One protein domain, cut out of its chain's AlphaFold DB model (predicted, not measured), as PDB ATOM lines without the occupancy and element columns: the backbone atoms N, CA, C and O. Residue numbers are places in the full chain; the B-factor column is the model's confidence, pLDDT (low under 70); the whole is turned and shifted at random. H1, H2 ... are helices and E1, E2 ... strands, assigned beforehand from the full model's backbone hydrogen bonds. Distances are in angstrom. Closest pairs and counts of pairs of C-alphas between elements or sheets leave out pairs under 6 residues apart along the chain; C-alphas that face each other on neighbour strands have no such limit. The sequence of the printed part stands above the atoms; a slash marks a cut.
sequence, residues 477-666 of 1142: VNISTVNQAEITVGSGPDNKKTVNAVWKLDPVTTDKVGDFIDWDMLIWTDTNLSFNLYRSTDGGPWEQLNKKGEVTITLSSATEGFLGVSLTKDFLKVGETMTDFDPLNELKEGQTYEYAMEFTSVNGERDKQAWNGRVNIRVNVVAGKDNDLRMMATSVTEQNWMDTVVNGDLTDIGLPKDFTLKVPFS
ATOM      1  N   VAL A 477     -31.830  -1.846 -19.501       93.19
ATOM      2  CA  VAL A 477     -30.788  -1.595 -20.492       93.19
ATOM      3  C   VAL A 477     -31.276  -2.124 -21.829       93.19
ATOM      4  O   VAL A 477     -31.408  -3.333 -22.021       93.19
ATOM      5  N   ASN A 478     -31.557  -1.222 -22.766       93.12
ATOM      6  CA  ASN A 478     -31.937  -1.617 -24.115       93.12
ATOM      7  C   ASN A 478     -30.695  -2.070 -24.882       93.12
ATOM      8  O   ASN A 478     -29.692  -1.366 -24.949       93.12
ATOM      9  N   ILE A 479     -30.778  -3.251 -25.476       95.44
ATOM     10  CA  ILE A 479     -29.726  -3.913 -26.231       95.44
ATOM     11  C   ILE A 479     -30.160  -3.942 -27.688       95.44
ATOM     12  O   ILE A 479     -31.255  -4.396 -28.029       95.44
ATOM     13  N   SER A 480     -29.298  -3.464 -28.577       93.94
ATOM     14  CA  SER A 480     -29.587  -3.494 -30.009       93.94
ATOM     15  C   SER A 480     -28.352  -3.780 -30.846       93.94
ATOM     16  O   SER A 480     -27.213  -3.592 -30.425       93.94
ATOM     17  N   THR A 481     -28.595  -4.294 -32.048       92.12
ATOM     18  CA  THR A 481     -27.546  -4.656 -33.001       92.12
ATOM     19  C   THR A 481     -26.976  -3.407 -33.665       92.12
ATOM     20  O   THR A 481     -27.747  -2.563 -34.127       92.12
ATOM     21  N   VAL A 482     -25.656  -3.338 -33.823       89.56
ATOM     22  CA  VAL A 482     -24.988  -2.295 -34.612       89.56
ATOM     23  C   VAL A 482     -24.398  -2.945 -35.859       89.56
ATOM     24  O   VAL A 482     -23.699  -3.952 -35.775       89.56
ATOM     25  N   ASN A 483     -24.698  -2.402 -37.039       83.44
ATOM     26  CA  ASN A 483     -24.165  -2.944 -38.288       83.44
ATOM     27  C   ASN A 483     -22.804  -2.313 -38.598       83.44
ATOM     28  O   ASN A 483     -22.727  -1.280 -39.264       83.44
ATOM     29  N   GLN A 484     -21.740  -2.930 -38.092       85.81
ATOM     30  CA  GLN A 484     -20.373  -2.459 -38.266       85.81
ATOM     31  C   GLN A 484     -19.421  -3.643 -38.455       85.81
ATOM     32  O   GLN A 484     -19.360  -4.536 -37.619       85.81
ATOM     33  N   ALA A 485     -18.679  -3.642 -39.565       85.75
ATOM     34  CA  ALA A 485     -17.719  -4.700 -39.901       85.75
ATOM     35  C   ALA A 485     -16.267  -4.332 -39.553       85.75
ATOM     36  O   ALA A 485     -15.414  -5.210 -39.450       85.75
ATOM     37  N   GLU A 486     -15.974  -3.042 -39.364       89.31
ATOM     38  CA  GLU A 486     -14.646  -2.542 -38.999       89.31
ATOM     39  C   GLU A 486     -14.737  -1.515 -37.866       89.31
ATOM     40  O   GLU A 486     -15.537  -0.579 -37.930       89.31
ATOM     41  N   ILE A 487     -13.864  -1.646 -36.869       89.62
ATOM     42  CA  ILE A 487     -13.650  -0.658 -35.803       89.62
ATOM     43  C   ILE A 487     -12.224  -0.104 -35.874       89.62
ATOM     44  O   ILE A 487     -11.341  -0.709 -36.484       89.62
ATOM     45  N   THR A 488     -11.979   1.045 -35.241       87.12
ATOM     46  CA  THR A 488     -10.635   1.641 -35.135       87.12
ATOM     47  C   THR A 488     -10.224   1.747 -33.673       87.12
ATOM     48  O   THR A 488     -10.869   2.462 -32.908       87.12
ATOM     49  N   VAL A 489      -9.151   1.050 -33.297       84.06
ATOM     50  CA  VAL A 489      -8.667   0.948 -31.911       84.06
ATOM     51  C   VAL A 489      -7.493   1.910 -31.684       84.06
ATOM     52  O   VAL A 489      -6.386   1.659 -32.146       84.06
ATOM     53  N   GLY A 490      -7.704   3.020 -30.973       72.69
ATOM     54  CA  GLY A 490      -6.691   4.082 -30.796       72.69
ATOM     55  C   GLY A 490      -6.483   4.980 -32.034       72.69
ATOM     56  O   GLY A 490      -7.319   5.018 -32.930       72.69
ATOM     57  N   SER A 491      -5.362   5.715 -32.116       57.66
ATOM     58  CA  SER A 491      -5.088   6.737 -33.153       57.66
ATOM     59  C   SER A 491      -3.905   6.383 -34.085       57.66
ATOM     60  O   SER A 491      -2.749   6.639 -33.761       57.66
ATOM     61  N   GLY A 492      -4.178   5.801 -35.264       54.31
ATOM     62  CA  GLY A 492      -3.164   5.408 -36.265       54.31
ATOM     63  C   GLY A 492      -3.746   4.641 -37.476       54.31
ATOM     64  O   GLY A 492      -4.842   4.099 -37.363       54.31
ATOM     65  N   PRO A 493      -3.068   4.595 -38.644       51.03
ATOM     66  CA  PRO A 493      -3.592   3.966 -39.868       51.03
ATOM     67  C   PRO A 493      -3.647   2.423 -39.835       51.03
ATOM     68  O   PRO A 493      -4.491   1.849 -40.518       51.03
ATOM     69  N   ASP A 494      -2.837   1.761 -38.997       61.19
ATOM     70  CA  ASP A 494      -2.827   0.294 -38.804       61.19
ATOM     71  C   ASP A 494      -3.809  -0.194 -37.713       61.19
ATOM     72  O   ASP A 494      -3.811  -1.363 -37.322       61.19
ATOM     73  N   ASN A 495      -4.667   0.696 -37.206       75.75
ATOM     74  CA  ASN A 495      -5.537   0.437 -36.054       75.75
ATOM     75  C   ASN A 495      -6.928  -0.099 -36.420       75.75
ATOM     76  O   ASN A 495      -7.791  -0.229 -35.547       75.75
ATOM     77  N   LYS A 496      -7.165  -0.394 -37.701       84.56
ATOM     78  CA  LYS A 496      -8.419  -0.993 -38.154       84.56
ATOM     79  C   LYS A 496      -8.480  -2.469 -37.778       84.56
ATOM     80  O   LYS A 496      -7.556  -3.231 -38.061       84.56
ATOM     81  N   LYS A 497      -9.590  -2.875 -37.167       86.88
ATOM     82  CA  LYS A 497      -9.893  -4.267 -36.827       86.88
ATOM     83  C   LYS A 497     -11.208  -4.669 -37.464       86.88
ATOM     84  O   LYS A 497     -12.206  -3.970 -37.308       86.88
ATOM     85  N   THR A 498     -11.203  -5.796 -38.165       89.75
ATOM     86  CA  THR A 498     -12.431  -6.426 -38.649       89.75
ATOM     87  C   THR A 498     -13.103  -7.139 -37.484       89.75
ATOM     88  O   THR A 498     -12.464  -7.940 -36.806       89.75
ATOM     89  N   VAL A 499     -14.382  -6.860 -37.264       93.56
ATOM     90  CA  VAL A 499     -15.183  -7.428 -36.174       93.56
ATOM     91  C   VAL A 499     -16.344  -8.244 -36.734       93.56
ATOM     92  O   VAL A 499     -16.789  -8.029 -37.860       93.56
ATOM     93  N   ASN A 500     -16.805  -9.219 -35.958       94.88
ATOM     94  CA  ASN A 500     -17.795 -10.217 -36.360       94.88
ATOM     95  C   ASN A 500     -19.174  -9.986 -35.730       94.88
ATOM     96  O   ASN A 500     -20.182 -10.367 -36.322       94.88
ATOM     97  N   ALA A 501     -19.227  -9.379 -34.545       94.69
ATOM     98  CA  ALA A 501     -20.464  -9.082 -33.828       94.69
ATOM     99  C   ALA A 501     -20.338  -7.733 -33.116       94.69
ATOM    100  O   ALA A 501     -19.336  -7.504 -32.444       94.69
ATOM    101  N   VAL A 502     -21.334  -6.855 -33.256       95.69
ATOM    102  CA  VAL A 502     -21.355  -5.534 -32.612       95.69
ATOM    103  C   VAL A 502     -22.752  -5.248 -32.063       95.69
ATOM    104  O   VAL A 502     -23.760  -5.470 -32.743       95.69
ATOM    105  N   TRP A 503     -22.822  -4.767 -30.826       96.38
ATOM    106  CA  TRP A 503     -24.064  -4.365 -30.167       96.38
ATOM    107  C   TRP A 503     -23.856  -3.110 -29.332       96.38
ATOM    108  O   TRP A 503     -22.728  -2.742 -29.007       96.38
ATOM    109  N   LYS A 504     -24.963  -2.467 -28.973       95.12
ATOM    110  CA  LYS A 504     -24.970  -1.317 -28.075       95.12
ATOM    111  C   LYS A 504     -25.920  -1.517 -26.903       95.12
ATOM    112  O   LYS A 504     -26.929  -2.209 -27.046       95.12
ATOM    113  N   LEU A 505     -25.573  -0.896 -25.781       95.81
ATOM    114  CA  LEU A 505     -26.368  -0.786 -24.567       95.81
ATOM    115  C   LEU A 505     -26.818   0.670 -24.399       95.81
ATOM    116  O   LEU A 505     -25.979   1.574 -24.358       95.81
ATOM    117  N   ASP A 506     -28.128   0.870 -24.274       92.25
ATOM    118  CA  ASP A 506     -28.776   2.153 -23.998       92.25
ATOM    119  C   ASP A 506     -29.484   2.063 -22.621       92.25
ATOM    120  O   ASP A 506     -30.572   1.478 -22.525       92.25
ATOM    121  N   PRO A 507     -28.871   2.581 -21.540       92.12
ATOM    122  CA  PRO A 507     -29.416   2.497 -20.181       92.12
ATOM    123  C   PRO A 507     -30.647   3.390 -19.983       92.12
ATOM    124  O   PRO A 507     -30.716   4.489 -20.534       92.12
ATOM    125  N   VAL A 508     -31.605   2.939 -19.169       87.56
ATOM    126  CA  VAL A 508     -32.862   3.639 -18.857       87.56
ATOM    127  C   VAL A 508     -33.110   3.605 -17.350       87.56
ATOM    128  O   VAL A 508     -33.324   2.535 -16.772       87.56
ATOM    129  N   THR A 509     -33.148   4.776 -16.707       86.06
ATOM    130  CA  THR A 509     -33.409   4.970 -15.264       86.06
ATOM    131  C   THR A 509     -32.444   4.243 -14.322       86.06
ATOM    132  O   THR A 509     -32.752   4.007 -13.153       86.06
ATOM    133  N   THR A 510     -31.264   3.881 -14.824       87.19
ATOM    134  CA  THR A 510     -30.171   3.261 -14.061       87.19
ATOM    135  C   THR A 510     -29.602   4.203 -13.003       87.19
ATOM    136  O   THR A 510     -29.258   3.755 -11.915       87.19
ATOM    137  N   ASP A 511     -29.614   5.517 -13.251       83.50
ATOM    138  CA  ASP A 511     -29.221   6.561 -12.294       83.50
ATOM    139  C   ASP A 511     -30.137   6.636 -11.056       83.50
ATOM    140  O   ASP A 511     -29.780   7.255 -10.055       83.50
ATOM    141  N   LYS A 512     -31.330   6.023 -11.115       83.06
ATOM    142  CA  LYS A 512     -32.317   5.978 -10.017       83.06
ATOM    143  C   LYS A 512     -32.193   4.750  -9.128       83.06
ATOM    144  O   LYS A 512     -33.037   4.543  -8.251       83.06
ATOM    145  N   VAL A 513     -31.183   3.926  -9.366       85.75
ATOM    146  CA  VAL A 513     -30.868   2.763  -8.544       85.75
ATOM    147  C   VAL A 513     -29.909   3.187  -7.429       85.75
ATOM    148  O   VAL A 513     -29.065   4.060  -7.621       85.75
ATOM    149  N   GLY A 514     -30.061   2.602  -6.239       78.56
ATOM    150  CA  GLY A 514     -29.150   2.867  -5.126       78.56
ATOM    151  C   GLY A 514     -27.749   2.293  -5.360       78.56
ATOM    152  O   GLY A 514     -27.608   1.265  -6.019       78.56
ATOM    153  N   ASP A 515     -26.741   2.908  -4.737       78.00
ATOM    154  CA  ASP A 515     -25.306   2.573  -4.866       78.00
ATOM    155  C   ASP A 515     -24.931   1.124  -4.491       78.00
ATOM    156  O   ASP A 515     -23.793   0.716  -4.674       78.00
ATOM    157  N   PHE A 516     -25.852   0.354  -3.905       83.56
ATOM    158  CA  PHE A 516     -25.631  -1.020  -3.438       83.56
ATOM    159  C   PHE A 516     -26.081  -2.096  -4.438       83.56
ATOM    160  O   PHE A 516     -26.043  -3.285  -4.112       83.56
ATOM    161  N   ILE A 517     -26.603  -1.685  -5.594       90.31
ATOM    162  CA  ILE A 517     -26.951  -2.587  -6.687       90.31
ATOM    163  C   ILE A 517     -25.896  -2.430  -7.768       90.31
ATOM    164  O   ILE A 517     -25.790  -1.375  -8.394       90.31
ATOM    165  N   ASP A 518     -25.182  -3.512  -8.021       94.50
ATOM    166  CA  ASP A 518     -24.159  -3.584  -9.050       94.50
ATOM    167  C   ASP A 518     -24.713  -4.276 -10.296       94.50
ATOM    168  O   ASP A 518     -25.834  -4.807 -10.293       94.50
ATOM    169  N   TRP A 519     -23.938  -4.273 -11.380       95.75
ATOM    170  CA  TRP A 519     -24.338  -4.910 -12.631       95.75
ATOM    171  C   TRP A 519     -23.201  -5.650 -13.327       95.75
ATOM    172  O   TRP A 519     -22.019  -5.411 -13.086       95.75
ATOM    173  N   ASP A 520     -23.578  -6.549 -14.233       96.19
ATOM    174  CA  ASP A 520     -22.648  -7.190 -15.154       96.19
ATOM    175  C   ASP A 520     -23.303  -7.488 -16.508       96.19
ATOM    176  O   ASP A 520     -24.523  -7.659 -16.614       96.19
ATOM    177  N   MET A 521     -22.481  -7.586 -17.553       96.69
ATOM    178  CA  MET A 521     -22.903  -8.083 -18.862       96.69
ATOM    179  C   MET A 521     -22.360  -9.491 -19.078       96.69
ATOM    180  O   MET A 521     -21.155  -9.724 -19.017       96.69
ATOM    181  N   LEU A 522     -23.254 -10.419 -19.397       96.44
ATOM    182  CA  LEU A 522     -22.928 -11.804 -19.701       96.44
ATOM    183  C   LEU A 522     -22.951 -12.011 -21.212       96.44
ATOM    184  O   LEU A 522     -23.946 -11.701 -21.872       96.44
ATOM    185  N   ILE A 523     -21.862 -12.552 -21.752       96.75
ATOM    186  CA  ILE A 523     -21.705 -12.846 -23.180       96.75
ATOM    187  C   ILE A 523     -21.638 -14.358 -23.340       96.75
ATOM    188  O   ILE A 523     -20.771 -15.008 -22.764       96.75
ATOM    189  N   TRP A 524     -22.537 -14.912 -24.139       95.31
ATOM    190  CA  TRP A 524     -22.752 -16.346 -24.288       95.31
ATOM    191  C   TRP A 524     -22.491 -16.798 -25.723       95.31
ATOM    192  O   TRP A 524     -22.814 -16.072 -26.661       95.31
ATOM    193  N   THR A 525     -21.993 -18.021 -25.902       95.06
ATOM    194  CA  THR A 525     -21.859 -18.688 -27.207       95.06
ATOM    195  C   THR A 525     -22.275 -20.156 -27.123       95.06
ATOM    196  O   THR A 525     -22.085 -20.811 -26.098       95.06
ATOM    197  N   ASP A 526     -22.836 -20.680 -28.209       93.06
ATOM    198  CA  ASP A 526     -23.130 -22.107 -28.407       93.06
ATOM    199  C   ASP A 526     -22.048 -22.829 -29.234       93.06
ATOM    200  O   ASP A 526     -22.168 -24.006 -29.566       93.06
ATOM    201  N   THR A 527     -20.989 -22.105 -29.597       92.62
ATOM    202  CA  THR A 527     -19.906 -22.568 -30.466       92.62
ATOM    203  C   THR A 527     -18.557 -22.374 -29.777       92.62
ATOM    204  O   THR A 527     -18.349 -21.354 -29.116       92.62
ATOM    205  N   ASN A 528     -17.629 -23.327 -29.951       92.44
ATOM    206  CA  ASN A 528     -16.246 -23.200 -29.478       92.44
ATOM    207  C   ASN A 528     -15.625 -21.957 -30.117       92.44
ATOM    208  O   ASN A 528     -15.469 -21.911 -31.339       92.44
ATOM    209  N   LEU A 529     -15.299 -20.950 -29.309       95.06
ATOM    210  CA  LEU A 529     -14.986 -19.617 -29.813       95.06
ATOM    211  C   LEU A 529     -13.816 -19.001 -29.051       95.06
ATOM    212  O   LEU A 529     -13.855 -18.897 -27.825       95.06
ATOM    213  N   SER A 530     -12.817 -18.529 -29.794       95.50
ATOM    214  CA  SER A 530     -11.801 -17.602 -29.287       95.50
ATOM    215  C   SER A 530     -12.050 -16.213 -29.871       95.50
ATOM    216  O   SER A 530     -12.335 -16.093 -31.067       95.50
ATOM    217  N   PHE A 531     -11.986 -15.166 -29.044       95.44
ATOM    218  CA  PHE A 531     -12.285 -13.800 -29.480       95.44
ATOM    219  C   PHE A 531     -11.617 -12.704 -28.633       95.44
ATOM    220  O   PHE A 531     -11.259 -12.896 -27.466       95.44
ATOM    221  N   ASN A 532     -11.507 -11.518 -29.236       94.12
ATOM    222  CA  ASN A 532     -11.227 -10.251 -28.567       94.12
ATOM    223  C   ASN A 532     -12.513  -9.417 -28.467       94.12
ATOM    224  O   ASN A 532     -13.294  -9.362 -29.413       94.12
ATOM    225  N   LEU A 533     -12.716  -8.753 -27.335       95.62
ATOM    226  CA  LEU A 533     -13.803  -7.837 -27.029       95.62
ATOM    227  C   LEU A 533     -13.272  -6.401 -26.954       95.62
ATOM    228  O   LEU A 533     -12.249  -6.115 -26.320       95.62
ATOM    229  N   TYR A 534     -14.013  -5.494 -27.573       94.31
ATOM    230  CA  TYR A 534     -13.734  -4.068 -27.611       94.31
ATOM    231  C   TYR A 534     -14.922  -3.281 -27.073       94.31
ATOM    232  O   TYR A 534     -16.057  -3.746 -27.173       94.31
ATOM    233  N   ARG A 535     -14.658  -2.083 -26.546       94.00
ATOM    234  CA  ARG A 535     -15.673  -1.141 -26.055       94.00
ATOM    235  C   ARG A 535     -15.461   0.252 -26.646       94.00
ATOM    236  O   ARG A 535     -14.319   0.669 -26.827       94.00
ATOM    237  N   SER A 536     -16.549   0.969 -26.905       92.25
ATOM    238  CA  SER A 536     -16.574   2.412 -27.161       92.25
ATOM    239  C   SER A 536     -17.687   3.066 -26.337       92.25
ATOM    240  O   SER A 536     -18.723   2.450 -26.085       92.25
ATOM    241  N   THR A 537     -17.468   4.302 -25.894       90.50
ATOM    242  CA  THR A 537     -18.457   5.122 -25.182       90.50
ATOM    243  C   THR A 537     -18.688   6.429 -25.936       90.50
ATOM    244  O   THR A 537     -17.732   7.076 -26.358       90.50
ATOM    245  N   ASP A 538     -19.954   6.798 -26.149       85.25
ATOM    246  CA  ASP A 538     -20.394   8.007 -26.877       85.25
ATOM    247  C   ASP A 538     -19.737   8.206 -28.257       85.25
ATOM    248  O   ASP A 538     -19.426   9.324 -28.673       85.25
ATOM    249  N   GLY A 539     -19.488   7.107 -28.976       77.62
ATOM    250  CA  GLY A 539     -18.808   7.139 -30.274       77.62
ATOM    251  C   GLY A 539     -17.327   7.537 -30.194       77.62
ATOM    252  O   GLY A 539     -16.735   7.940 -31.198       77.62
ATOM    253  N   GLY A 540     -16.725   7.448 -29.005       82.75
ATOM    254  CA  GLY A 540     -15.301   7.648 -28.762       82.75
ATOM    255  C   GLY A 540     -14.409   6.558 -29.383       82.75
ATOM    256  O   GLY A 540     -14.889   5.620 -30.029       82.75
ATOM    257  N   PRO A 541     -13.077   6.659 -29.211       86.06
ATOM    258  CA  PRO A 541     -12.146   5.668 -29.744       86.06
ATOM    259  C   PRO A 541     -12.401   4.289 -29.125       86.06
ATOM    260  O   PRO A 541     -12.615   4.180 -27.919       86.06
ATOM    261  N   TRP A 542     -12.326   3.232 -29.939       91.38
ATOM    262  CA  TRP A 542     -12.469   1.869 -29.436       91.38
ATOM    263  C   TRP A 542     -11.251   1.469 -28.603       91.38
ATOM    264  O   TRP A 542     -10.106   1.734 -28.983       91.38
ATOM    265  N   GLU A 543     -11.494   0.769 -27.502       91.75
ATOM    266  CA  GLU A 543     -10.463   0.167 -26.662       91.75
ATOM    267  C   GLU A 543     -10.612  -1.354 -26.607       91.75
ATOM    268  O   GLU A 543     -11.720  -1.885 -26.578       91.75
ATOM    269  N   GLN A 544      -9.487  -2.072 -26.580       92.00
ATOM    270  CA  GLN A 544      -9.480  -3.520 -26.368       92.00
ATOM    271  C   GLN A 544      -9.554  -3.837 -24.874       92.00
ATOM    272  O   GLN A 544      -8.709  -3.373 -24.091       92.00
ATOM    273  N   LEU A 545     -10.531  -4.662 -24.490       91.69
ATOM    274  CA  LEU A 545     -10.758  -5.044 -23.097       91.69
ATOM    275  C   LEU A 545      -9.907  -6.246 -22.667       91.69
ATOM    276  O   LEU A 545      -9.485  -6.310 -21.519       91.69
ATOM    277  N   ASN A 546      -9.563  -7.161 -23.577       86.56
ATOM    278  CA  ASN A 546      -8.712  -8.315 -23.268       86.56
ATOM    279  C   ASN A 546      -7.282  -7.890 -22.884       86.56
ATOM    280  O   ASN A 546      -6.434  -7.686 -23.754       86.56
ATOM    281  N   LYS A 547      -6.967  -7.782 -21.586       77.12
ATOM    282  CA  LYS A 547      -5.610  -7.415 -21.125       77.12
ATOM    283  C   LYS A 547      -4.642  -8.600 -20.978       77.12
ATOM    284  O   LYS A 547      -3.436  -8.375 -20.916       77.12
ATOM    285  N   LYS A 548      -5.134  -9.847 -20.923       79.06
ATOM    286  CA  LYS A 548      -4.322 -11.067 -20.690       79.06
ATOM    287  C   LYS A 548      -4.286 -12.058 -21.867       79.06
ATOM    288  O   LYS A 548      -3.873 -13.198 -21.684       79.06
ATOM    289  N   GLY A 549      -4.660 -11.616 -23.066       81.12
ATOM    290  CA  GLY A 549      -4.754 -12.456 -24.266       81.12
ATOM    291  C   GLY A 549      -6.199 -12.755 -24.668       81.12
ATOM    292  O   GLY A 549      -7.133 -12.312 -24.000       81.12
ATOM    293  N   GLU A 550      -6.376 -13.461 -25.786       86.25
ATOM    294  CA  GLU A 550      -7.702 -13.812 -26.309       86.25
ATOM    295  C   GLU A 550      -8.500 -14.646 -25.297       86.25
ATOM    296  O   GLU A 550      -7.954 -15.519 -24.619       86.25
ATOM    297  N   VAL A 551      -9.802 -14.377 -25.193       91.88
ATOM    298  CA  VAL A 551     -10.706 -15.181 -24.360       91.88
ATOM    299  C   VAL A 551     -11.170 -16.369 -25.186       91.88
ATOM    300  O   VAL A 551     -11.498 -16.213 -26.359       91.88
ATOM    301  N   THR A 552     -11.173 -17.561 -24.587       92.06
ATOM    302  CA  THR A 552     -11.603 -18.799 -25.245       92.06
ATOM    303  C   THR A 552     -12.710 -19.461 -24.441       92.06
ATOM    304  O   THR A 552     -12.523 -19.776 -23.268       92.06
ATOM    305  N   ILE A 553     -13.839 -19.716 -25.098       92.44
ATOM    306  CA  ILE A 553     -14.957 -20.490 -24.564       92.44
ATOM    307  C   ILE A 553     -14.931 -21.853 -25.252       92.44
ATOM    308  O   ILE A 553     -15.033 -21.944 -26.476       92.44
ATOM    309  N   THR A 554     -14.749 -22.916 -24.465       89.81
ATOM    310  CA  THR A 554     -14.714 -24.303 -24.953       89.81
ATOM    311  C   THR A 554     -15.898 -25.071 -24.381       89.81
ATOM    312  O   THR A 554     -15.960 -25.322 -23.179       89.81
ATOM    313  N   LEU A 555     -16.829 -25.450 -25.248       86.38
ATOM    314  CA  LEU A 555     -17.931 -26.344 -24.948       86.38
ATOM    315  C   LEU A 555     -17.425 -27.791 -24.902       86.38
ATOM    316  O   LEU A 555     -16.611 -28.229 -25.716       86.38
ATOM    317  N   SER A 556     -17.930 -28.541 -23.928       78.56
ATOM    318  CA  SER A 556     -17.702 -29.980 -23.790       78.56
ATOM    319  C   SER A 556     -18.933 -30.753 -24.259       78.56
ATOM    320  O   SER A 556     -20.013 -30.184 -24.388       78.56
ATOM    321  N   SER A 557     -18.822 -32.072 -24.434       69.75
ATOM    322  CA  SER A 557     -19.989 -32.923 -24.718       69.75
ATOM    323  C   SER A 557     -21.048 -32.921 -23.603       69.75
ATOM    324  O   SER A 557     -22.161 -33.376 -23.839       69.75
ATOM    325  N   ALA A 558     -20.711 -32.426 -22.406       67.19
ATOM    326  CA  ALA A 558     -21.622 -32.262 -21.274       67.19
ATOM    327  C   ALA A 558     -22.235 -30.849 -21.180       67.19
ATOM    328  O   ALA A 558     -23.028 -30.591 -20.279       67.19
ATOM    329  N   THR A 559     -21.849 -29.921 -22.059       71.81
ATOM    330  CA  THR A 559     -22.388 -28.557 -22.075       71.81
ATOM    331  C   THR A 559     -23.740 -28.557 -22.788       71.81
ATOM    332  O   THR A 559     -23.804 -28.782 -23.994       71.81
ATOM    333  N   GLU A 560     -24.824 -28.306 -22.054       67.50
ATOM    334  CA  GLU A 560     -26.149 -28.086 -22.645       67.50
ATOM    335  C   GLU A 560     -26.303 -26.616 -23.066       67.50
ATOM    336  O   GLU A 560     -26.202 -25.712 -22.239       67.50
ATOM    337  N   GLY A 561     -26.560 -26.372 -24.354       83.19
ATOM    338  CA  GLY A 561     -26.894 -25.040 -24.868       83.19
ATOM    339  C   GLY A 561     -25.711 -24.068 -24.904       83.19
ATOM    340  O   GLY A 561     -24.737 -24.298 -25.620       83.19
ATOM    341  N   PHE A 562     -25.834 -22.950 -24.186       90.69
ATOM    342  CA  PHE A 562     -24.864 -21.855 -24.193       90.69
ATOM    343  C   PHE A 562     -23.887 -21.931 -23.015       90.69
ATOM    344  O   PHE A 562     -24.259 -22.227 -21.879       90.69
ATOM    345  N   LEU A 563     -22.637 -21.553 -23.272       93.75
ATOM    346  CA  LEU A 563     -21.640 -21.258 -22.245       93.75
ATOM    347  C   LEU A 563     -21.216 -19.798 -22.386       93.75
ATOM    348  O   LEU A 563     -21.061 -19.307 -23.507       93.75
ATOM    349  N   GLY A 564     -21.056 -19.090 -21.272       93.94
ATOM    350  CA  GLY A 564     -20.748 -17.667 -21.309       93.94
ATOM    351  C   GLY A 564     -19.538 -17.249 -20.496       93.94
ATOM    352  O   GLY A 564     -18.832 -18.063 -19.902       93.94
ATOM    353  N   VAL A 565     -19.323 -15.941 -20.502       94.88
ATOM    354  CA  VAL A 565     -18.298 -15.209 -19.759       94.88
ATOM    355  C   VAL A 565     -18.891 -13.913 -19.211       94.88
ATOM    356  O   VAL A 565     -19.843 -13.362 -19.770       94.88
ATOM    357  N   SER A 566     -18.318 -13.436 -18.114       95.25
ATOM    358  CA  SER A 566     -18.656 -12.183 -17.439       95.25
ATOM    359  C   SER A 566     -17.794 -11.048 -17.984       95.25
ATOM    360  O   SER A 566     -16.568 -11.165 -18.028       95.25
ATOM    361  N   LEU A 567     -18.407  -9.922 -18.366       95.06
ATOM    362  CA  LEU A 567     -17.680  -8.717 -18.773       95.06
ATOM    363  C   LEU A 567     -16.704  -8.292 -17.671       95.06
ATOM    364  O   LEU A 567     -15.514  -8.081 -17.924       95.06
ATOM    365  N   THR A 568     -17.208  -8.173 -16.446       93.19
ATOM    366  CA  THR A 568     -16.435  -7.633 -15.329       93.19
ATOM    367  C   THR A 568     -15.303  -8.572 -14.942       93.19
ATOM    368  O   THR A 568     -14.143  -8.157 -14.910       93.19
ATOM    369  N   LYS A 569     -15.594  -9.853 -14.707       92.06
ATOM    370  CA  LYS A 569     -14.590 -10.817 -14.242       92.06
ATOM    371  C   LYS A 569     -13.596 -11.214 -15.334       92.06
ATOM    372  O   LYS A 569     -12.391 -11.247 -15.075       92.06
ATOM    373  N   ASP A 570     -14.079 -11.523 -16.538       91.69
ATOM    374  CA  ASP A 570     -13.253 -12.147 -17.579       91.69
ATOM    375  C   ASP A 570     -12.553 -11.128 -18.493       91.69
ATOM    376  O   ASP A 570     -11.603 -11.492 -19.192       91.69
ATOM    377  N   PHE A 571     -12.937  -9.841 -18.442       92.06
ATOM    378  CA  PHE A 571     -12.298  -8.783 -19.238       92.06
ATOM    379  C   PHE A 571     -11.762  -7.612 -18.409       92.06
ATOM    380  O   PHE A 571     -10.623  -7.198 -18.635       92.06
ATOM    381  N   LEU A 572     -12.536  -7.069 -17.463       90.12
ATOM    382  CA  LEU A 572     -12.142  -5.851 -16.738       90.12
ATOM    383  C   LEU A 572     -11.219  -6.135 -15.539       90.12
ATOM    384  O   LEU A 572     -10.215  -5.446 -15.368       90.12
ATOM    385  N   LYS A 573     -11.514  -7.174 -14.749       88.88
ATOM    386  CA  LYS A 573     -10.868  -7.499 -13.460       88.88
ATOM    387  C   LYS A 573     -10.182  -8.877 -13.478       88.88
ATOM    388  O   LYS A 573     -10.241  -9.666 -12.533       88.88
ATOM    389  N   VAL A 574      -9.512  -9.192 -14.593       84.94
ATOM    390  CA  VAL A 574      -8.971 -10.538 -14.867       84.94
ATOM    391  C   VAL A 574      -7.908 -10.965 -13.853       84.94
ATOM    392  O   VAL A 574      -6.795 -10.428 -13.814       84.94
ATOM    393  N   GLY A 575      -8.174 -12.055 -13.135       77.31
ATOM    394  CA  GLY A 575      -7.239 -12.679 -12.192       77.31
ATOM    395  C   GLY A 575      -7.236 -12.065 -10.791       77.31
ATOM    396  O   GLY A 575      -6.346 -12.388 -10.006       77.31
ATOM    397  N   GLU A 576      -8.206 -11.209 -10.480       84.69
ATOM    398  CA  GLU A 576      -8.512 -10.833  -9.102       84.69
ATOM    399  C   GLU A 576      -9.148 -12.021  -8.361       84.69
ATOM    400  O   GLU A 576      -9.955 -12.764  -8.917       84.69
ATOM    401  N   THR A 577      -8.767 -12.233  -7.098       75.62
ATOM    402  CA  THR A 577      -9.308 -13.327  -6.264       75.62
ATOM    403  C   THR A 577     -10.743 -13.078  -5.800       75.62
ATOM    404  O   THR A 577     -11.449 -14.030  -5.481       75.62
ATOM    405  N   MET A 578     -11.160 -11.814  -5.752       82.88
ATOM    406  CA  MET A 578     -12.506 -11.353  -5.413       82.88
ATOM    407  C   MET A 578     -12.845 -10.217  -6.379       82.88
ATOM    408  O   MET A 578     -12.376  -9.102  -6.195       82.88
ATOM    409  N   THR A 579     -13.614 -10.520  -7.426       85.44
ATOM    410  CA  THR A 579     -14.107  -9.534  -8.398       85.44
ATOM    411  C   THR A 579     -15.251  -8.721  -7.814       85.44
ATOM    412  O   THR A 579     -16.319  -9.290  -7.602       85.44
ATOM    413  N   ASP A 580     -15.032  -7.438  -7.562       88.50
ATOM    414  CA  ASP A 580     -16.111  -6.523  -7.182       88.50
ATOM    415  C   ASP A 580     -16.787  -5.982  -8.445       88.50
ATOM    416  O   ASP A 580     -16.105  -5.724  -9.441       88.50
ATOM    417  N   PHE A 581     -18.105  -5.836  -8.438       93.56
ATOM    418  CA  PHE A 581     -18.858  -5.330  -9.589       93.56
ATOM    419  C   PHE A 581     -19.038  -3.814  -9.507       93.56
ATOM    420  O   PHE A 581     -18.927  -3.226  -8.435       93.56
ATOM    421  N   ASP A 582     -19.215  -3.168 -10.661       91.75
ATOM    422  CA  ASP A 582     -19.384  -1.716 -10.700       91.75
ATOM    423  C   ASP A 582     -20.871  -1.371 -10.437       91.75
ATOM    424  O   ASP A 582     -21.753  -2.093 -10.929       91.75
ATOM    425  N   PRO A 583     -21.179  -0.280  -9.709       93.50
ATOM    426  CA  PRO A 583     -22.557   0.099  -9.398       93.50
ATOM    427  C   PRO A 583     -23.400   0.353 -10.654       93.50
ATOM    428  O   PRO A 583     -22.952   0.986 -11.614       93.50
ATOM    429  N   LEU A 584     -24.660  -0.094 -10.657       93.31
ATOM    430  CA  LEU A 584     -25.565   0.061 -11.805       93.31
ATOM    431  C   LEU A 584     -25.835   1.530 -12.148       93.31
ATOM    432  O   LEU A 584     -26.031   1.869 -13.313       93.31
ATOM    433  N   ASN A 585     -25.808   2.423 -11.163       89.69
ATOM    434  CA  ASN A 585     -26.017   3.849 -11.398       89.69
ATOM    435  C   ASN A 585     -24.830   4.556 -12.081       89.69
ATOM    436  O   ASN A 585     -24.989   5.678 -12.567       89.69
ATOM    437  N   GLU A 586     -23.673   3.896 -12.207       90.44
ATOM    438  CA  GLU A 586     -22.560   4.370 -13.036       90.44
ATOM    439  C   GLU A 586     -22.751   4.053 -14.528       90.44
ATOM    440  O   GLU A 586     -22.088   4.656 -15.379       90.44
ATOM    441  N   LEU A 587     -23.687   3.161 -14.868       90.94
ATOM    442  CA  LEU A 587     -24.124   2.921 -16.240       90.94
ATOM    443  C   LEU A 587     -25.119   4.023 -16.644       90.94
ATOM    444  O   LEU A 587     -26.329   3.875 -16.490       90.94
ATOM    445  N   LYS A 588     -24.610   5.167 -17.105       88.19
ATOM    446  CA  LYS A 588     -25.364   6.428 -17.189       88.19
ATOM    447  C   LYS A 588     -26.428   6.434 -18.285       88.19
ATOM    448  O   LYS A 588     -26.152   6.131 -19.444       88.19
ATOM    449  N   GLU A 589     -27.628   6.894 -17.934       86.06
ATOM    450  CA  GLU A 589     -28.671   7.219 -18.911       86.06
ATOM    451  C   GLU A 589     -28.208   8.362 -19.838       86.06
ATOM    452  O   GLU A 589     -27.566   9.322 -19.407       86.06
ATOM    453  N   GLY A 590     -28.516   8.246 -21.133       81.69
ATOM    454  CA  GLY A 590     -28.101   9.203 -22.167       81.69
ATOM    455  C   GLY A 590     -26.678   9.002 -22.707       81.69
ATOM    456  O   GLY A 590     -26.338   9.630 -23.708       81.69
ATOM    457  N   GLN A 591     -25.882   8.117 -22.100       87.50
ATOM    458  CA  GLN A 591     -24.583   7.677 -22.614       87.50
ATOM    459  C   GLN A 591     -24.753   6.382 -23.423       87.50
ATOM    460  O   GLN A 591     -25.461   5.469 -23.003       87.50
ATOM    461  N   THR A 592     -24.117   6.297 -24.595       84.19
ATOM    462  CA  THR A 592     -24.162   5.082 -25.434       84.19
ATOM    463  C   THR A 592     -22.925   4.228 -25.191       84.19
ATOM    464  O   THR A 592     -21.803   4.728 -25.305       84.19
ATOM    465  N   TYR A 593     -23.115   2.936 -24.914       94.25
ATOM    466  CA  TYR A 593     -22.024   1.975 -24.732       94.25
ATOM    467  C   TYR A 593     -22.057   0.943 -25.860       94.25
ATOM    468  O   TYR A 593     -22.995   0.156 -25.950       94.25
ATOM    469  N   GLU A 594     -21.041   0.920 -26.718       95.12
ATOM    470  CA  GLU A 594     -20.930  -0.042 -27.818       95.12
ATOM    471  C   GLU A 594     -19.865  -1.096 -27.521       95.12
ATOM    472  O   GLU A 594     -18.802  -0.796 -26.975       95.12
ATOM    473  N   TYR A 595     -20.142  -2.334 -27.921       96.12
ATOM    474  CA  TYR A 595     -19.251  -3.475 -27.766       96.12
ATOM    475  C   TYR A 595     -19.097  -4.206 -29.092       96.12
ATOM    476  O   TYR A 595     -20.065  -4.375 -29.834       96.12
ATOM    477  N   ALA A 596     -17.881  -4.663 -29.379       95.38
ATOM    478  CA  ALA A 596     -17.564  -5.389 -30.601       95.38
ATOM    479  C   ALA A 596     -16.702  -6.616 -30.307       95.38
ATOM    480  O   ALA A 596     -15.777  -6.547 -29.500       95.38
ATOM    481  N   MET A 597     -16.967  -7.722 -30.997       95.56
ATOM    482  CA  MET A 597     -16.178  -8.950 -30.929       95.56
ATOM    483  C   MET A 597     -15.421  -9.186 -32.235       95.56
ATOM    484  O   MET A 597     -16.031  -9.267 -33.301       95.56
ATOM    485  N   GLU A 598     -14.107  -9.365 -32.151       94.69
ATOM    486  CA  GLU A 598     -13.272  -9.947 -33.208       94.69
ATOM    487  C   GLU A 598     -13.086 -11.433 -32.905       94.69
ATOM    488  O   GLU A 598     -12.465 -11.788 -31.903       94.69
ATOM    489  N   PHE A 599     -13.594 -12.313 -33.765       95.31
ATOM    490  CA  PHE A 599     -13.343 -13.745 -33.642       95.31
ATOM    491  C   PHE A 599     -11.918 -14.044 -34.120       95.31
ATOM    492  O   PHE A 599     -11.453 -13.528 -35.139       95.31
ATOM    493  N   THR A 600     -11.215 -14.891 -33.377       93.50
ATOM    494  CA  THR A 600      -9.858 -15.350 -33.698       93.50
ATOM    495  C   THR A 600      -9.819 -16.847 -33.990       93.50
ATOM    496  O   THR A 600      -8.915 -17.308 -34.686       93.50
ATOM    497  N   SER A 601     -10.816 -17.601 -33.516       93.62
ATOM    498  CA  SER A 601     -11.038 -18.993 -33.898       93.62
ATOM    499  C   SER A 601     -12.505 -19.392 -33.756       93.62
ATOM    500  O   SER A 601     -13.133 -19.046 -32.757       93.62
ATOM    501  N   VAL A 602     -13.025 -20.156 -34.724       92.94
ATOM    502  CA  VAL A 602     -14.369 -20.757 -34.701       92.94
ATOM    503  C   VAL A 602     -14.223 -22.275 -34.787       92.94
ATOM    504  O   VAL A 602     -13.594 -22.783 -35.709       92.94
ATOM    505  N   ASN A 603     -14.777 -23.017 -33.827       88.94
ATOM    506  CA  ASN A 603     -14.627 -24.476 -33.719       88.94
ATOM    507  C   ASN A 603     -13.167 -24.971 -33.693       88.94
ATOM    508  O   ASN A 603     -12.877 -26.089 -34.109       88.94
ATOM    509  N   GLY A 604     -12.246 -24.146 -33.184       86.06
ATOM    510  CA  GLY A 604     -10.810 -24.438 -33.157       86.06
ATOM    511  C   GLY A 604     -10.070 -24.122 -34.464       86.06
ATOM    512  O   GLY A 604      -8.841 -24.150 -34.474       86.06
ATOM    513  N   GLU A 605     -10.781 -23.763 -35.539       89.94
ATOM    514  CA  GLU A 605     -10.188 -23.317 -36.803       89.94
ATOM    515  C   GLU A 605      -9.743 -21.851 -36.694       89.94
ATOM    516  O   GLU A 605     -10.518 -20.992 -36.264       89.94
ATOM    517  N   ARG A 606      -8.490 -21.556 -37.050       89.69
ATOM    518  CA  ARG A 606      -7.900 -20.202 -37.006       89.69
ATOM    519  C   ARG A 606      -7.846 -19.543 -38.382       89.69
ATOM    520  O   ARG A 606      -7.762 -18.317 -38.448       89.69
ATOM    521  N   ASP A 607      -7.899 -20.317 -39.464       86.25
ATOM    522  CA  ASP A 607      -8.015 -19.765 -40.807       86.25
ATOM    523  C   ASP A 607      -9.439 -19.248 -41.040       86.25
ATOM    524  O   ASP A 607     -10.404 -20.010 -41.116       86.25
ATOM    525  N   LYS A 608      -9.563 -17.925 -41.188       84.94
ATOM    526  CA  LYS A 608     -10.843 -17.248 -41.426       84.94
ATOM    527  C   LYS A 608     -11.543 -17.740 -42.696       84.94
ATOM    528  O   LYS A 608     -12.765 -17.658 -42.765       84.94
ATOM    529  N   GLN A 609     -10.794 -18.234 -43.688       83.00
ATOM    530  CA  GLN A 609     -11.362 -18.784 -44.921       83.00
ATOM    531  C   GLN A 609     -11.967 -20.177 -44.709       83.00
ATOM    532  O   GLN A 609     -12.851 -20.557 -45.464       83.00
ATOM    533  N   ALA A 610     -11.549 -20.909 -43.675       82.31
ATOM    534  CA  ALA A 610     -12.036 -22.252 -43.358       82.31
ATOM    535  C   ALA A 610     -13.191 -22.268 -42.341       82.31
ATOM    536  O   ALA A 610     -13.753 -23.321 -42.036       82.31
ATOM    537  N   TRP A 611     -13.575 -21.106 -41.805       88.06
ATOM    538  CA  TRP A 611     -14.698 -21.009 -40.878       88.06
ATOM    539  C   TRP A 611     -16.013 -21.415 -41.539       88.06
ATOM    540  O   TRP A 611     -16.353 -20.970 -42.633       88.06
ATOM    541  N   ASN A 612     -16.794 -22.224 -40.829       83.56
ATOM    542  CA  ASN A 612     -18.047 -22.770 -41.325       83.56
ATOM    543  C   ASN A 612     -19.096 -22.853 -40.212       83.56
ATOM    544  O   ASN A 612     -18.765 -23.000 -39.034       83.56
ATOM    545  N   GLY A 613     -20.369 -22.820 -40.600       85.62
ATOM    546  CA  GLY A 613     -21.503 -22.906 -39.687       85.62
ATOM    547  C   GLY A 613     -21.955 -21.537 -39.189       85.62
ATOM    548  O   GLY A 613     -21.716 -20.511 -39.819       85.62
ATOM    549  N   ARG A 614     -22.666 -21.505 -38.065       90.88
ATOM    550  CA  ARG A 614     -23.193 -20.266 -37.492       90.88
ATOM    551  C   ARG A 614     -22.853 -20.191 -36.017       90.88
ATOM    552  O   ARG A 614     -23.151 -21.127 -35.290       90.88
ATOM    553  N   VAL A 615     -22.319 -19.047 -35.606       93.94
ATOM    554  CA  VAL A 615     -22.060 -18.713 -34.204       93.94
ATOM    555  C   VAL A 615     -23.235 -17.889 -33.682       93.94
ATOM    556  O   VAL A 615     -23.575 -16.857 -34.277       93.94
ATOM    557  N   ASN A 616     -23.880 -18.334 -32.602       94.94
ATOM    558  CA  ASN A 616     -24.904 -17.549 -31.915       94.94
ATOM    559  C   ASN A 616     -24.282 -16.877 -30.686       94.94
ATOM    560  O   ASN A 616     -23.751 -17.561 -29.819       94.94
ATOM    561  N   ILE A 617     -24.367 -15.547 -30.608       96.19
ATOM    562  CA  ILE A 617     -23.892 -14.766 -29.460       96.19
ATOM    563  C   ILE A 617     -25.098 -14.206 -28.716       96.19
ATOM    564  O   ILE A 617     -25.774 -13.316 -29.235       96.19
ATOM    565  N   ARG A 618     -25.374 -14.715 -27.515       95.88
ATOM    566  CA  ARG A 618     -26.426 -14.178 -26.635       95.88
ATOM    567  C   ARG A 618     -25.803 -13.187 -25.654       95.88
ATOM    568  O   ARG A 618     -24.701 -13.418 -25.164       95.88
ATOM    569  N   VAL A 619     -26.493 -12.080 -25.391       97.25
ATOM    570  CA  VAL A 619     -26.045 -11.060 -24.433       97.25
ATOM    571  C   VAL A 619     -27.157 -10.801 -23.431       97.25
ATOM    572  O   VAL A 619     -28.275 -10.482 -23.828       97.25
ATOM    573  N   ASN A 620     -26.835 -10.903 -22.144       96.44
ATOM    574  CA  ASN A 620     -27.728 -10.526 -21.050       96.44
ATOM    575  C   ASN A 620     -27.050  -9.471 -20.179       96.44
ATOM    576  O   ASN A 620     -25.830  -9.479 -20.022       96.44
ATOM    577  N   VAL A 621     -27.848  -8.582 -19.596       96.56
ATOM    578  CA  VAL A 621     -27.383  -7.609 -18.603       96.56
ATOM    579  C   VAL A 621     -28.121  -7.909 -17.311       96.56
ATOM    580  O   VAL A 621     -29.350  -7.935 -17.301       96.56
ATOM    581  N   VAL A 622     -27.379  -8.179 -16.244       95.75
ATOM    582  CA  VAL A 622     -27.924  -8.579 -14.942       95.75
ATOM    583  C   VAL A 622     -27.535  -7.566 -13.877       95.75
ATOM    584  O   VAL A 622     -26.454  -6.985 -13.944       95.75
ATOM    585  N   ALA A 623     -28.413  -7.362 -12.902       95.12
ATOM    586  CA  ALA A 623     -28.172  -6.481 -11.770       95.12
ATOM    587  C   ALA A 623     -28.635  -7.106 -10.455       95.12
ATOM    588  O   ALA A 623     -29.610  -7.860 -10.420       95.12
ATOM    589  N   GLY A 624     -27.939  -6.782  -9.370       92.62
ATOM    590  CA  GLY A 624     -28.249  -7.293  -8.041       92.62
ATOM    591  C   GLY A 624     -27.125  -7.027  -7.051       92.62
ATOM    592  O   GLY A 624     -26.325  -6.114  -7.237       92.62
ATOM    593  N   LYS A 625     -27.072  -7.817  -5.977       90.81
ATOM    594  CA  LYS A 625     -25.988  -7.712  -4.998       90.81
ATOM    595  C   LYS A 625     -24.711  -8.319  -5.564       90.81
ATOM    596  O   LYS A 625     -24.740  -9.381  -6.188       90.81
ATOM    597  N   ASP A 626     -23.592  -7.707  -5.214       89.00
ATOM    598  CA  ASP A 626     -22.251  -8.147  -5.586       89.00
ATOM    599  C   ASP A 626     -21.996  -9.661  -5.373       89.00
ATOM    600  O   ASP A 626     -21.500 -10.344  -6.267       89.00
ATOM    601  N   ASN A 627     -22.409 -10.235  -4.232       88.94
ATOM    602  CA  ASN A 627     -22.222 -11.670  -3.951       88.94
ATOM    603  C   ASN A 627     -22.932 -12.590  -4.959       88.94
ATOM    604  O   ASN A 627     -22.380 -13.627  -5.338       88.94
ATOM    605  N   ASP A 628     -24.139 -12.225  -5.387       92.06
ATOM    606  CA  ASP A 628     -24.936 -13.023  -6.319       92.06
ATOM    607  C   ASP A 628     -24.368 -12.903  -7.742       92.06
ATOM    608  O   ASP A 628     -24.231 -13.909  -8.446       92.06
ATOM    609  N   LEU A 629     -23.912 -11.703  -8.129       94.00
ATOM    610  CA  LEU A 629     -23.178 -11.482  -9.382       94.00
ATOM    611  C   LEU A 629     -21.881 -12.295  -9.415       94.00
ATOM    612  O   LEU A 629     -21.566 -12.932 -10.418       94.00
ATOM    613  N   ARG A 630     -21.157 -12.356  -8.294       92.00
ATOM    614  CA  ARG A 630     -19.926 -13.144  -8.144       92.00
ATOM    615  C   ARG A 630     -20.186 -14.639  -8.314       92.00
ATOM    616  O   ARG A 630     -19.392 -15.330  -8.960       92.00
ATOM    617  N   MET A 631     -21.297 -15.146  -7.779       91.19
ATOM    618  CA  MET A 631     -21.728 -16.531  -7.979       91.19
ATOM    619  C   MET A 631     -22.035 -16.803  -9.459       91.19
ATOM    620  O   MET A 631     -21.521 -17.782 -10.007       91.19
ATOM    621  N   MET A 632     -22.764 -15.906 -10.130       94.06
ATOM    622  CA  MET A 632     -23.063 -16.030 -11.561       94.06
ATOM    623  C   MET A 632     -21.798 -15.971 -12.436       94.06
ATOM    624  O   MET A 632     -21.572 -16.840 -13.278       94.06
ATOM    625  N   ALA A 633     -20.908 -15.008 -12.187       92.50
ATOM    626  CA  ALA A 633     -19.654 -14.835 -12.918       92.50
ATOM    627  C   ALA A 633     -18.630 -15.946 -12.638       92.50
ATOM    628  O   ALA A 633     -17.695 -16.149 -13.416       92.50
ATOM    629  N   THR A 634     -18.755 -16.691 -11.530       88.31
ATOM    630  CA  THR A 634     -17.827 -17.791 -11.219       88.31
ATOM    631  C   THR A 634     -17.813 -18.830 -12.336       88.31
ATOM    632  O   THR A 634     -16.732 -19.247 -12.756       88.31
ATOM    633  N   SER A 635     -18.997 -19.180 -12.837       87.62
ATOM    634  CA  SER A 635     -19.192 -20.052 -13.991       87.62
ATOM    635  C   SER A 635     -20.495 -19.668 -14.690       87.62
ATOM    636  O   SER A 635     -21.583 -19.964 -14.197       87.62
ATOM    637  N   VAL A 636     -20.400 -18.999 -15.836       93.00
ATOM    638  CA  VAL A 636     -21.569 -18.512 -16.580       93.00
ATOM    639  C   VAL A 636     -22.143 -19.672 -17.401       93.00
ATOM    640  O   VAL A 636     -21.734 -19.932 -18.531       93.00
ATOM    641  N   THR A 637     -23.061 -20.417 -16.786       92.44
ATOM    642  CA  THR A 637     -23.726 -21.612 -17.339       92.44
ATOM    643  C   THR A 637     -25.241 -21.459 -17.251       92.44
ATOM    644  O   THR A 637     -25.728 -20.710 -16.405       92.44
ATOM    645  N   GLU A 638     -25.993 -22.193 -18.077       91.00
ATOM    646  CA  GLU A 638     -27.464 -22.185 -18.012       91.00
ATOM    647  C   GLU A 638     -27.986 -22.607 -16.625       91.00
ATOM    648  O   GLU A 638     -28.958 -22.045 -16.129       91.00
ATOM    649  N   GLN A 639     -27.303 -23.533 -15.940       90.06
ATOM    650  CA  GLN A 639     -27.668 -23.926 -14.575       90.06
ATOM    651  C   GLN A 639     -27.509 -22.763 -13.584       90.06
ATOM    652  O   GLN A 639     -28.441 -22.453 -12.849       90.06
ATOM    653  N   ASN A 640     -26.368 -22.065 -13.603       91.38
ATOM    654  CA  ASN A 640     -26.171 -20.909 -12.725       91.38
ATOM    655  C   ASN A 640     -27.117 -19.750 -13.075       91.38
ATOM    656  O   ASN A 640     -27.555 -19.037 -12.175       91.38
ATOM    657  N   TRP A 641     -27.485 -19.578 -14.348       92.56
ATOM    658  CA  TRP A 641     -28.534 -18.634 -14.740       92.56
ATOM    659  C   TRP A 641     -29.872 -18.980 -14.073       92.56
ATOM    660  O   TRP A 641     -30.510 -18.117 -13.468       92.56
ATOM    661  N   MET A 642     -30.272 -20.255 -14.117       91.44
ATOM    662  CA  MET A 642     -31.489 -20.720 -13.449       91.44
ATOM    663  C   MET A 642     -31.436 -20.504 -11.933       91.44
ATOM    664  O   MET A 642     -32.424 -20.062 -11.350       91.44
ATOM    665  N   ASP A 643     -30.299 -20.777 -11.298       91.44
ATOM    666  CA  ASP A 643     -30.157 -20.695  -9.840       91.44
ATOM    667  C   ASP A 643     -30.063 -19.253  -9.320       91.44
ATOM    668  O   ASP A 643     -30.548 -18.968  -8.227       91.44
ATOM    669  N   THR A 644     -29.464 -18.337 -10.087       92.81
ATOM    670  CA  THR A 644     -29.159 -16.972  -9.617       92.81
ATOM    671  C   THR A 644     -30.081 -15.891 -10.170       92.81
ATOM    672  O   THR A 644     -30.332 -14.919  -9.463       92.81
ATOM    673  N   VAL A 645     -30.609 -16.059 -11.389       91.62
ATOM    674  CA  VAL A 645     -31.459 -15.063 -12.069       91.62
ATOM    675  C   VAL A 645     -32.925 -15.491 -12.081       91.62
ATOM    676  O   VAL A 645     -33.805 -14.693 -11.786       91.62
ATOM    677  N   VAL A 646     -33.217 -16.751 -12.422       91.19
ATOM    678  CA  VAL A 646     -34.616 -17.214 -12.517       91.19
ATOM    679  C   VAL A 646     -35.195 -17.546 -11.142       91.19
ATOM    680  O   VAL A 646     -36.324 -17.166 -10.843       91.19
ATOM    681  N   ASN A 647     -34.428 -18.256 -10.312       89.38
ATOM    682  CA  ASN A 647     -34.830 -18.662  -8.961       89.38
ATOM    683  C   ASN A 647     -34.129 -17.862  -7.849       89.38
ATOM    684  O   ASN A 647     -34.375 -18.131  -6.672       89.38
ATOM    685  N   GLY A 648     -33.236 -16.940  -8.215       89.56
ATOM    686  CA  GLY A 648     -32.409 -16.178  -7.284       89.56
ATOM    687  C   GLY A 648     -32.759 -14.691  -7.234       89.56
ATOM    688  O   GLY A 648     -33.820 -14.268  -7.687       89.56
ATOM    689  N   ASP A 649     -31.841 -13.910  -6.661       87.88
ATOM    690  CA  ASP A 649     -32.022 -12.480  -6.386       87.88
ATOM    691  C   ASP A 649     -31.476 -11.564  -7.505       87.88
ATOM    692  O   ASP A 649     -31.644 -10.342  -7.436       87.88
ATOM    693  N   LEU A 650     -30.814 -12.109  -8.538       92.81
ATOM    694  CA  LEU A 650     -30.378 -11.311  -9.685       92.81
ATOM    695  C   LEU A 650     -31.553 -11.015 -10.611       92.81
ATOM    696  O   LEU A 650     -32.343 -11.886 -10.956       92.81
ATOM    697  N   THR A 651     -31.613  -9.781 -11.091       92.44
ATOM    698  CA  THR A 651     -32.611  -9.351 -12.066       92.44
ATOM    699  C   THR A 651     -31.951  -9.190 -13.427       92.44
ATOM    700  O   THR A 651     -31.009  -8.413 -13.577       92.44
ATOM    701  N   ASP A 652     -32.455  -9.889 -14.445       94.19
ATOM    702  CA  ASP A 652     -32.142  -9.541 -15.832       94.19
ATOM    703  C   ASP A 652     -32.777  -8.172 -16.122       94.19
ATOM    704  O   ASP A 652     -33.998  -8.008 -16.034       94.19
ATOM    705  N   ILE A 653     -31.961  -7.192 -16.501       93.75
ATOM    706  CA  ILE A 653     -32.376  -5.832 -16.868       93.75
ATOM    707  C   ILE A 653     -32.210  -5.540 -18.366       93.75
ATOM    708  O   ILE A 653     -32.611  -4.477 -18.832       93.75
ATOM    709  N   GLY A 654     -31.682  -6.487 -19.143       93.06
ATOM    710  CA  GLY A 654     -31.525  -6.377 -20.591       93.06
ATOM    711  C   GLY A 654     -32.854  -6.478 -21.344       93.06
ATOM    712  O   GLY A 654     -33.714  -7.299 -21.008       93.06
ATOM    713  N   LEU A 655     -33.038  -5.650 -22.372       90.69
ATOM    714  CA  LEU A 655     -34.181  -5.706 -23.286       90.69
ATOM    715  C   LEU A 655     -33.719  -5.665 -24.749       90.69
ATOM    716  O   LEU A 655     -33.018  -4.734 -25.117       90.69
ATOM    717  N   PRO A 656     -34.139  -6.598 -25.620       93.00
ATOM    718  CA  PRO A 656     -35.000  -7.739 -25.322       93.00
ATOM    719  C   PRO A 656     -34.283  -8.791 -24.460       93.00
ATOM    720  O   PRO A 656     -33.065  -8.928 -24.535       93.00
ATOM    721  N   LYS A 657     -35.055  -9.563 -23.683       86.31
ATOM    722  CA  LYS A 657     -34.536 -10.638 -22.813       86.31
ATOM    723  C   LYS A 657     -33.762 -11.716 -23.581       86.31
ATOM    724  O   LYS A 657     -32.738 -12.198 -23.113       86.31
ATOM    725  N   ASP A 658     -34.207 -12.020 -24.801       86.50
ATOM    726  CA  ASP A 658     -33.602 -13.029 -25.678       86.50
ATOM    727  C   ASP A 658     -32.714 -12.407 -26.774       86.50
ATOM    728  O   ASP A 658     -32.739 -12.826 -27.938       86.50
ATOM    729  N   PHE A 659     -31.943 -11.362 -26.452       95.62
ATOM    730  CA  PHE A 659     -31.065 -10.728 -27.438       95.62
ATOM    731  C   PHE A 659     -29.952 -11.688 -27.896       95.62
ATOM    732  O   PHE A 659     -29.049 -12.036 -27.137       95.62
ATOM    733  N   THR A 660     -30.012 -12.109 -29.165       94.94
ATOM    734  CA  THR A 660     -29.035 -13.028 -29.771       94.94
ATOM    735  C   THR A 660     -28.597 -12.545 -31.153       94.94
ATOM    736  O   THR A 660     -29.401 -12.471 -32.087       94.94
ATOM    737  N   LEU A 661     -27.300 -12.286 -31.306       94.38
ATOM    738  CA  LEU A 661     -26.634 -12.040 -32.582       94.38
ATOM    739  C   LEU A 661     -26.324 -13.368 -33.277       94.38
ATOM    740  O   LEU A 661     -25.921 -14.346 -32.653       94.38
ATOM    741  N   LYS A 662     -26.512 -13.404 -34.593       94.12
ATOM    742  CA  LYS A 662     -26.415 -14.616 -35.410       94.12
ATOM    743  C   LYS A 662     -25.383 -14.376 -36.504       94.12
ATOM    744  O   LYS A 662     -25.687 -13.672 -37.462       94.12
ATOM    745  N   VAL A 663     -24.187 -14.946 -36.358       92.56
ATOM    746  CA  VAL A 663     -23.047 -14.697 -37.254       92.56
ATOM    747  C   VAL A 663     -22.789 -15.934 -38.124       92.56
ATOM    748  O   VAL A 663     -22.272 -16.934 -37.618       92.56
ATOM    749  N   PRO A 664     -23.196 -15.931 -39.408       91.00
ATOM    750  CA  PRO A 664     -22.965 -17.052 -40.313       91.00
ATOM    751  C   PRO A 664     -21.564 -17.004 -40.940       91.00
ATOM    752  O   PRO A 664     -21.085 -15.941 -41.334       91.00
ATOM    753  N   PHE A 665     -20.960 -18.176 -41.110       87.12
ATOM    754  CA  PHE A 665     -19.730 -18.407 -41.858       87.12
ATOM    755  C   PHE A 665     -19.942 -19.519 -42.885       87.12
ATOM    756  O   PHE A 665     -20.695 -20.469 -42.666       87.12
ATOM    757  N   SER A 666     -19.252 -19.400 -44.012       79.00
ATOM    758  CA  SER A 666     -19.215 -20.406 -45.070       79.00
ATOM    759  C   SER A 666     -17.760 -20.672 -45.419       79.00
ATOM    760  O   SER A 666     -17.046 -19.711 -45.706       79.00
TER     761      SER A 666
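AT A GLANCE: This is residues 477 to 666 of the 1142 residues of an uncharacterized protein of Flavonifractor plautii (UniProt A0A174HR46). Two antiparallel sheets lie face to face as a sandwich, their strands only slightly crossed, with the helical hairpin of H2 and H3 packed on the outer face of the smaller sheet. H1 sits on the opposite face of that sheet, and the small hairpin of E2 and E3 lies far from the middle. The printed part has 190 residues, in the order E1 to E8, H1, E9, E10, H2, H3, E11; the sheets run E1 E4 E9 E6 E7, twisted, and E8 E5 E10 E11. The class is mixed, helices and strands, and the whole is compact, with a radius of gyration of the C-alphas of 16.2 A and spans of 47 by 43 by 32 A.

HOW THE PARTS SIT: E1, residues 477 to 481, an edge strand, is the neighbour of E4, residues 501 to 508, with N 478 and O 506 2.9 A apart. E4 neighbours E9, residues 593 to 602, with N 505 and O 593 at 2.8 A. E9 neighbours E6, residues 529 to 537, with N 532 and O 598 at 2.8 A. E6 forms a hairpin with E7, residues 551 to 553, with N 553 and O 529 at 2.8 A. In the other sheet E5, residues 518 to 525, is an inner strand whose neighbours are E8, residues 563 to 566, with N 565 and O 523 2.8 A apart, and E10, residues 613 to 624, with N 522 and O 620 2.8 A apart. E10 neighbours E11, residues 660 to 665, with N 617 and O 661 at 2.8 A. The facing parts of the sheets are 7.1 A apart, centre to centre. E2, residues 486 to 488, and E3, residues 496 to 498, are a hairpin, with N 487 and O 497 at 2.9 A. H2, residues 626 to 634, is on the second sheet at a height of 8.2 A, over E5 and along the strands, at 15 degrees to E5 on the local plane. It touches H3, residues 638 to 646, at a shallow tilt of 15 degrees, opposite ways; the closest C-alphas are those of Met 632 and Asn 640, 5.9 A. H1, residues 567 to 572, is on the opposite face from H2, and its closest C-alphas with E5 are those of Leu 567 and Met 521, 5.3 A. Every O i to N i+4 pair is within hydrogen-bond range in H1 and H2, and 4 of 5 in H3.

IN THESE COORDINATES: E1 begins at C-alpha 477 (-30.788, -1.595, -20.492). The longest strand, E10, measures 35.9 A, E9 26.0 A and E6 25.4 A. E11 ends at C-alpha 665 (-19.730, -18.407, -41.858).

THE WHOLE: The farthest C-alphas, those of Pro 493 and Asn 647, are 49.4 A apart. The printed part has no cut. The long links are E6 to E7, H1 to E9 and H3 to E11. Mean pLDDT of the printed part is 89.0; residues 491 to 494, 557 to 558 and 560 are under 70.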